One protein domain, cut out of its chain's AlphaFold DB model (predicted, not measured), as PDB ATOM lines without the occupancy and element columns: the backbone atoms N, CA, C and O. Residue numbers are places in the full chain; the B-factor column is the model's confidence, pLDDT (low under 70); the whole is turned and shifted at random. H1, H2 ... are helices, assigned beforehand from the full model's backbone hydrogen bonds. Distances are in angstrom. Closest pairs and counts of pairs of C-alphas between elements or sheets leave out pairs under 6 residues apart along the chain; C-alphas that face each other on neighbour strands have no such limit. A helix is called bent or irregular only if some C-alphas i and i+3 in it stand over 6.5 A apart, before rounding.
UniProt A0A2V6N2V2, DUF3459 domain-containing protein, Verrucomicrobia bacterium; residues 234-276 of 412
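Overview. This is residues 234 to 276 of the 412 residues of the protein "DUF3459 domain-containing protein" of Verrucomicrobia bacterium (UniProt A0A2V6N2V2). This is a flat, open arrangement of three helices strung along a winding chain: the long H1 makes one arm, the short H2 sits near the far end of H1 where the chain folds back, and the small H3 stands off on the other side, reached by the stretch of residues 260 to 267. Contacts between the helices are few, and the whole is only just loose, close to compact, with a radius of gyration of the C-alphas of 11.2 A. The printed part has 43 residues with three named helices, in the order H1, H2, H3, and no named strand; the class is all helix, and the helices hold 24 of the 43 residues. The C-alphas span 28 by 28 by 14 A along their three main axes.

Arrangement. Start at the first printed residue, where H1, residues 234 to 247, begins. H1 is the longest helix by residues, with 14, and it touches no helix. Go on through the link of residues 248 to 255 to H2, residues 256 to 259, and look back from there toward H1. You will find H1 and H2 close but not clearly touching, with 1 pair of C-alphas within 8 A; their closest C-alphas are those of Phe 244 and Gln 259, 7.0 A apart. From centre to centre these two helices are 15.0 A apart. Go on along residues 260 to 267 to H3, residues 268 to 273. H3 is apart from H1, with no C-alpha of the one within 8 A of the other. H2 and H3 follow each other in the chain, and they too are apart by the same measure. Check the backbone atoms next: in H1 and H3 every O i to N i+4 pair is within hydrogen-bond range. H2, with four residues, is too short for such a pair, and its one O i to N i+3 pair is not within range.

Along the chain. Find C-alpha 234 at (23.874, -7.544, 2.747); from there H1 runs to C-alpha 247 at (29.799, 11.585, 2.832), 20.0 A from first to last C-alpha. Past it, residues 251 to 253 are a short helical run that bears no name. Look next at Glu 256, where H2 begins; H2 ends at Gln 259, 5.1 A from first to last C-alpha. H3 begins at Ile 268, with its C-alpha at (12.672, 4.048, -4.529), and it ends at Arg 273, with its C-alpha at (13.277, 12.698, -6.124), 8.8 A from first to last C-alpha. No helix is bent or irregular.

Size, cuts and confidence. Go from the first printed C-alpha to the last, Lys 234 to Leu 276, and you have the two C-alphas farthest apart, 30.7 A from each other. Find the last one at (13.469, 16.440, -13.427), after H3. The outline is flat. The printed residues run from 234 to 276 without a gap, in a full chain of 412 residues. Both links, H1 to H2 and H2 to H3, are short but not tight, with 8 residues each, and no link is long. Read the B-factor column for the model's confidence: the mean pLDDT of the printed part is 95.3, and no printed residue is under 70. The mean pLDDT is 95 for H1, 94 for H2 and 98 for H3.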
ATOM      1  N   LYS A 234      22.528  -7.844   2.237       94.44
ATOM      2  CA  LYS A 234      23.874  -7.544   2.747       94.44
ATOM      3  C   LYS A 234      24.572  -6.491   1.895       94.44
ATOM      4  O   LYS A 234      25.241  -5.613   2.436       94.44
ATOM      5  N   LEU A 235      24.406  -6.569   0.575       93.38
ATOM      6  CA  LEU A 235      24.976  -5.599  -0.353       93.38
ATOM      7  C   LEU A 235      24.262  -4.244  -0.250       93.38
ATOM      8  O   LEU A 235      24.930  -3.218  -0.307       93.38
ATOM      9  N   ARG A 236      22.940  -4.218  -0.030       94.62
ATOM     10  CA  ARG A 236      22.183  -2.973   0.209       94.62
ATOM     11  C   ARG A 236      22.704  -2.210   1.418       94.62
ATOM     12  O   ARG A 236      23.023  -1.028   1.299       94.62
ATOM     13  N   GLU A 237      22.838  -2.891   2.552       95.50
ATOM     14  CA  GLU A 237      23.338  -2.266   3.778       95.50
ATOM     15  C   GLU A 237      24.813  -1.877   3.663       95.50
ATOM     16  O   GLU A 237      25.197  -0.807   4.133       95.50
ATOM     17  N   ALA A 238      25.635  -2.677   2.973       94.44
ATOM     18  CA  ALA A 238      27.021  -2.310   2.686       94.44
ATOM     19  C   ALA A 238      27.116  -1.044   1.816       94.44
ATOM     20  O   ALA A 238      27.893  -0.147   2.135       94.44
ATOM     21  N   VAL A 239      26.292  -0.926   0.768       94.56
ATOM     22  CA  VAL A 239      26.233   0.264  -0.099       94.56
ATOM     23  C   VAL A 239      25.770   1.493   0.682       94.56
ATOM     24  O   VAL A 239      26.377   2.556   0.562       94.56
ATOM     25  N   LYS A 240      24.722   1.364   1.506       95.62
ATOM     26  CA  LYS A 240      24.246   2.446   2.379       95.62
ATOM     27  C   LYS A 240      25.348   2.908   3.327       95.62
ATOM     28  O   LYS A 240      25.653   4.097   3.366       95.62
ATOM     29  N   LYS A 241      25.969   1.972   4.047       95.56
ATOM     30  CA  LYS A 241      27.053   2.262   4.988       95.56
ATOM     31  C   LYS A 241      28.227   2.953   4.292       95.56
ATOM     32  O   LYS A 241      28.617   4.030   4.724       95.56
ATOM     33  N   GLY A 242      28.720   2.390   3.188       94.88
ATOM     34  CA  GLY A 242      29.829   2.970   2.428       94.88
ATOM     35  C   GLY A 242      29.508   4.369   1.900       94.88
ATOM     36  O   GLY A 242      30.353   5.257   1.959       94.88
ATOM     37  N   ARG A 243      28.265   4.617   1.461       95.62
ATOM     38  CA  ARG A 243      27.836   5.958   1.042       95.62
ATOM     39  C   ARG A 243      27.850   6.962   2.195       95.62
ATOM     40  O   ARG A 243      28.270   8.099   2.002       95.62
ATOM     41  N   PHE A 244      27.374   6.559   3.368       96.19
ATOM     42  CA  PHE A 244      27.287   7.423   4.547       96.19
ATOM     43  C   PHE A 244      28.688   7.746   5.082       96.19
ATOM     44  O   PHE A 244      28.983   8.908   5.353       96.19
ATOM     45  N   GLU A 245      29.572   6.744   5.127       94.88
ATOM     46  CA  GLU A 245      30.992   6.900   5.464       94.88
ATOM     47  C   GLU A 245      31.714   7.811   4.465       94.88
ATOM     48  O   GLU A 245      32.423   8.726   4.876       94.88
ATOM     49  N   PHE A 246      31.477   7.633   3.161       93.81
ATOM     50  CA  PHE A 246      32.027   8.519   2.137       93.81
ATOM     51  C   PHE A 246      31.577   9.967   2.351       93.81
ATOM     52  O   PHE A 246      32.404  10.871   2.322       93.81
ATOM     53  N   LEU A 247      30.288  10.221   2.595       94.38
ATOM     54  CA  LEU A 247      29.799  11.585   2.832       94.38
ATOM     55  C   LEU A 247      30.324  12.179   4.148       94.38
ATOM     56  O   LEU A 247      30.504  13.389   4.227       94.38
ATOM     57  N   ALA A 248      30.635  11.358   5.151       95.00
ATOM     58  CA  ALA A 248      31.196  11.822   6.421       95.00
ATOM     59  C   ALA A 248      32.617  12.409   6.300       95.00
ATOM     60  O   ALA A 248      33.096  13.028   7.247       95.00
ATOM     61  N   GLN A 249      33.284  12.280   5.144       93.12
ATOM     62  CA  GLN A 249      34.539  12.996   4.877       93.12
ATOM     63  C   GLN A 249      34.352  14.526   4.846       93.12
ATOM     64  O   GLN A 249      35.309  15.269   5.060       93.12
ATOM     65  N   PHE A 250      33.129  15.001   4.581       92.88
ATOM     66  CA  PHE A 250      32.766  16.410   4.691       92.88
ATOM     67  C   PHE A 250      32.351  16.708   6.133       92.88
ATOM     68  O   PHE A 250      31.341  16.159   6.587       92.88
ATOM     69  N   PRO A 251      33.055  17.595   6.861       92.25
ATOM     70  CA  PRO A 251      32.704  17.940   8.236       92.25
ATOM     71  C   PRO A 251      31.239  18.354   8.419       92.25
ATOM     72  O   PRO A 251      30.601  17.927   9.379       92.25
ATOM     73  N   SER A 252      30.670  19.112   7.476       90.81
ATOM     74  CA  SER A 252      29.258  19.525   7.502       90.81
ATOM     75  C   SER A 252      28.257  18.380   7.322       90.81
ATOM     76  O   SER A 252      27.086  18.548   7.649       90.81
ATOM     77  N   ALA A 253      28.694  17.227   6.815       93.12
ATOM     78  CA  ALA A 253      27.867  16.036   6.643       93.12
ATOM     79  C   ALA A 253      28.146  14.950   7.691       93.12
ATOM     80  O   ALA A 253      27.435  13.949   7.720       93.12
ATOM     81  N   ALA A 254      29.164  15.117   8.540       94.00
ATOM     82  CA  ALA A 254      29.583  14.114   9.517       94.00
ATOM     83  C   ALA A 254      28.752  14.116  10.812       94.00
ATOM     84  O   ALA A 254      28.828  13.162  11.586       94.00
ATOM     85  N   SER A 255      27.980  15.174  11.078       93.94
ATOM     86  CA  SER A 255      27.197  15.287  12.308       93.94
ATOM     87  C   SER A 255      26.043  14.280  12.355       93.94
ATOM     88  O   SER A 255      25.462  13.919  11.329       93.94
ATOM     89  N   GLU A 256      25.699  13.819  13.562       93.94
ATOM     90  CA  GLU A 256      24.671  12.787  13.766       93.94
ATOM     91  C   GLU A 256      23.301  13.197  13.210       93.94
ATOM     92  O   GLU A 256      22.597  12.376  12.621       93.94
ATOM     93  N   ASP A 257      22.933  14.472  13.351       94.69
ATOM     94  CA  ASP A 257      21.677  15.022  12.844       94.69
ATOM     95  C   ASP A 257      21.621  15.012  11.310       94.69
ATOM     96  O   ASP A 257      20.592  14.649  10.743       94.69
ATOM     97  N   VAL A 258      22.727  15.328  10.628       93.38
ATOM     98  CA  VAL A 258      22.788  15.277   9.160       93.38
ATOM     99  C   VAL A 258      22.797  13.830   8.676       93.38
ATOM    100  O   VAL A 258      21.989  13.480   7.814       93.38
ATOM    101  N   GLN A 259      23.626  12.970   9.273       95.44
ATOM    102  CA  GLN A 259      23.705  11.540   8.948       95.44
ATOM    103  C   GLN A 259      22.346  10.837   9.079       95.44
ATOM    104  O   GLN A 259      21.979  10.037   8.217       95.44
ATOM    105  N   ALA A 260      21.554  11.184  10.097       94.44
ATOM    106  CA  ALA A 260      20.209  10.640  10.296       94.44
ATOM    107  C   ALA A 260      19.204  11.031   9.193       94.44
ATOM    108  O   ALA A 260      18.169  10.379   9.056       94.44
ATOM    109  N   THR A 261      19.490  12.076   8.410       94.38
ATOM    110  CA  THR A 261      18.613  12.583   7.335       94.38
ATOM    111  C   THR A 261      19.089  12.233   5.926       94.38
ATOM    112  O   THR A 261      18.399  12.554   4.952       94.38
ATOM    113  N   LEU A 262      20.247  11.578   5.796       96.25
ATOM    114  CA  LEU A 262      20.779  11.170   4.502       96.25
ATOM    115  C   LEU A 262      19.811  10.226   3.787       96.25
ATOM    116  O   LEU A 262      19.246   9.299   4.371       96.25
ATOM    117  N   ALA A 263      19.640  10.458   2.486       96.38
ATOM    118  CA  ALA A 263      18.782   9.625   1.662       96.38
ATOM    119  C   ALA A 263      19.347   8.202   1.563       96.38
ATOM    120  O   ALA A 263      20.529   8.001   1.272       96.38
ATOM    121  N   VAL A 264      18.490   7.205   1.779       96.69
ATOM    122  CA  VAL A 264      18.877   5.797   1.700       96.69
ATOM    123  C   VAL A 264      18.959   5.380   0.223       96.69
ATOM    124  O   VAL A 264      17.955   5.496  -0.487       96.69
ATOM    125  N   PRO A 265      20.107   4.878  -0.277       96.75
ATOM    126  CA  PRO A 265      20.299   4.658  -1.714       96.75
ATOM    127  C   PRO A 265      19.310   3.686  -2.361       96.75
ATOM    128  O   PRO A 265      18.918   3.883  -3.508       96.75
ATOM    129  N   TYR A 266      18.903   2.649  -1.627       95.75
ATOM    130  CA  TYR A 266      18.025   1.594  -2.135       95.75
ATOM    131  C   TYR A 266      16.529   1.900  -1.999       95.75
ATOM    132  O   TYR A 266      15.691   1.095  -2.410       95.75
ATOM    133  N   GLU A 267      16.159   3.042  -1.418       96.00
ATOM    134  CA  GLU A 267      14.763   3.461  -1.366       96.00
ATOM    135  C   GLU A 267      14.334   4.058  -2.708       96.00
ATOM    136  O   GLU A 267      14.956   4.982  -3.234       96.00
ATOM    137  N   ILE A 268      13.207   3.577  -3.243       96.38
ATOM    138  CA  ILE A 268      12.672   4.048  -4.529       96.38
ATOM    139  C   ILE A 268      12.429   5.564  -4.552       96.38
ATOM    140  O   ILE A 268      12.506   6.195  -5.608       96.38
ATOM    141  N   GLU A 269      12.149   6.165  -3.394       97.25
ATOM    142  CA  GLU A 269      11.917   7.601  -3.288       97.25
ATOM    143  C   GLU A 269      13.195   8.415  -3.533       97.25
ATOM    144  O   GLU A 269      13.126   9.483  -4.140       97.25
ATOM    145  N   THR A 270      14.374   7.886  -3.185       97.62
ATOM    146  CA  THR A 270      15.670   8.505  -3.509       97.62
ATOM    147  C   THR A 270      15.828   8.676  -5.021       97.62
ATOM    148  O   THR A 270      16.177   9.759  -5.488       97.62
ATOM    149  N   PHE A 271      15.465   7.657  -5.806       98.12
ATOM    150  CA  PHE A 271      15.435   7.747  -7.269       98.12
ATOM    151  C   PHE A 271      14.344   8.696  -7.785       98.12
ATOM    152  O   PHE A 271      14.607   9.520  -8.664       98.12
ATOM    153  N   ARG A 272      13.115   8.605  -7.260       98.38
ATOM    154  CA  ARG A 272      11.985   9.437  -7.720       98.38
ATOM    155  C   ARG A 272      12.250  10.925  -7.531       98.38
ATOM    156  O   ARG A 272      11.977  11.696  -8.448       98.38
ATOM    157  N   ARG A 273      12.861  11.314  -6.409       97.88
ATOM    158  CA  ARG A 273      13.277  12.698  -6.124       97.88
ATOM    159  C   ARG A 273      14.298  13.249  -7.122       97.88
ATOM    160  O   ARG A 273      14.373  14.462  -7.279       97.88
ATOM    161  N   CYS A 274      15.050  12.386  -7.810       98.31
ATOM    162  CA  CYS A 274      16.033  12.790  -8.821       98.31
ATOM    163  C   CYS A 274      15.429  13.055 -10.208       98.31
ATOM    164  O   CYS A 274      16.140  13.466 -11.129       98.31
ATOM    165  N   LYS A 275      14.132  12.786 -10.408       98.50
ATOM    166  CA  LYS A 275      13.463  13.042 -11.686       98.50
ATOM    167  C   LYS A 275      13.248  14.543 -11.874       98.50
ATOM    168  O   LYS A 275      12.676  15.208 -11.018       98.50
ATOM    169  N   LEU A 276      13.671  15.047 -13.033       98.50
ATOM    170  CA  LEU A 276      13.469  16.440 -13.427       98.50
ATOM    171  C   LEU A 276      11.973  16.765 -13.554       98.50
ATOM    172  O   LEU A 276      11.238  16.052 -14.246       98.50
TER     173      LEU A 276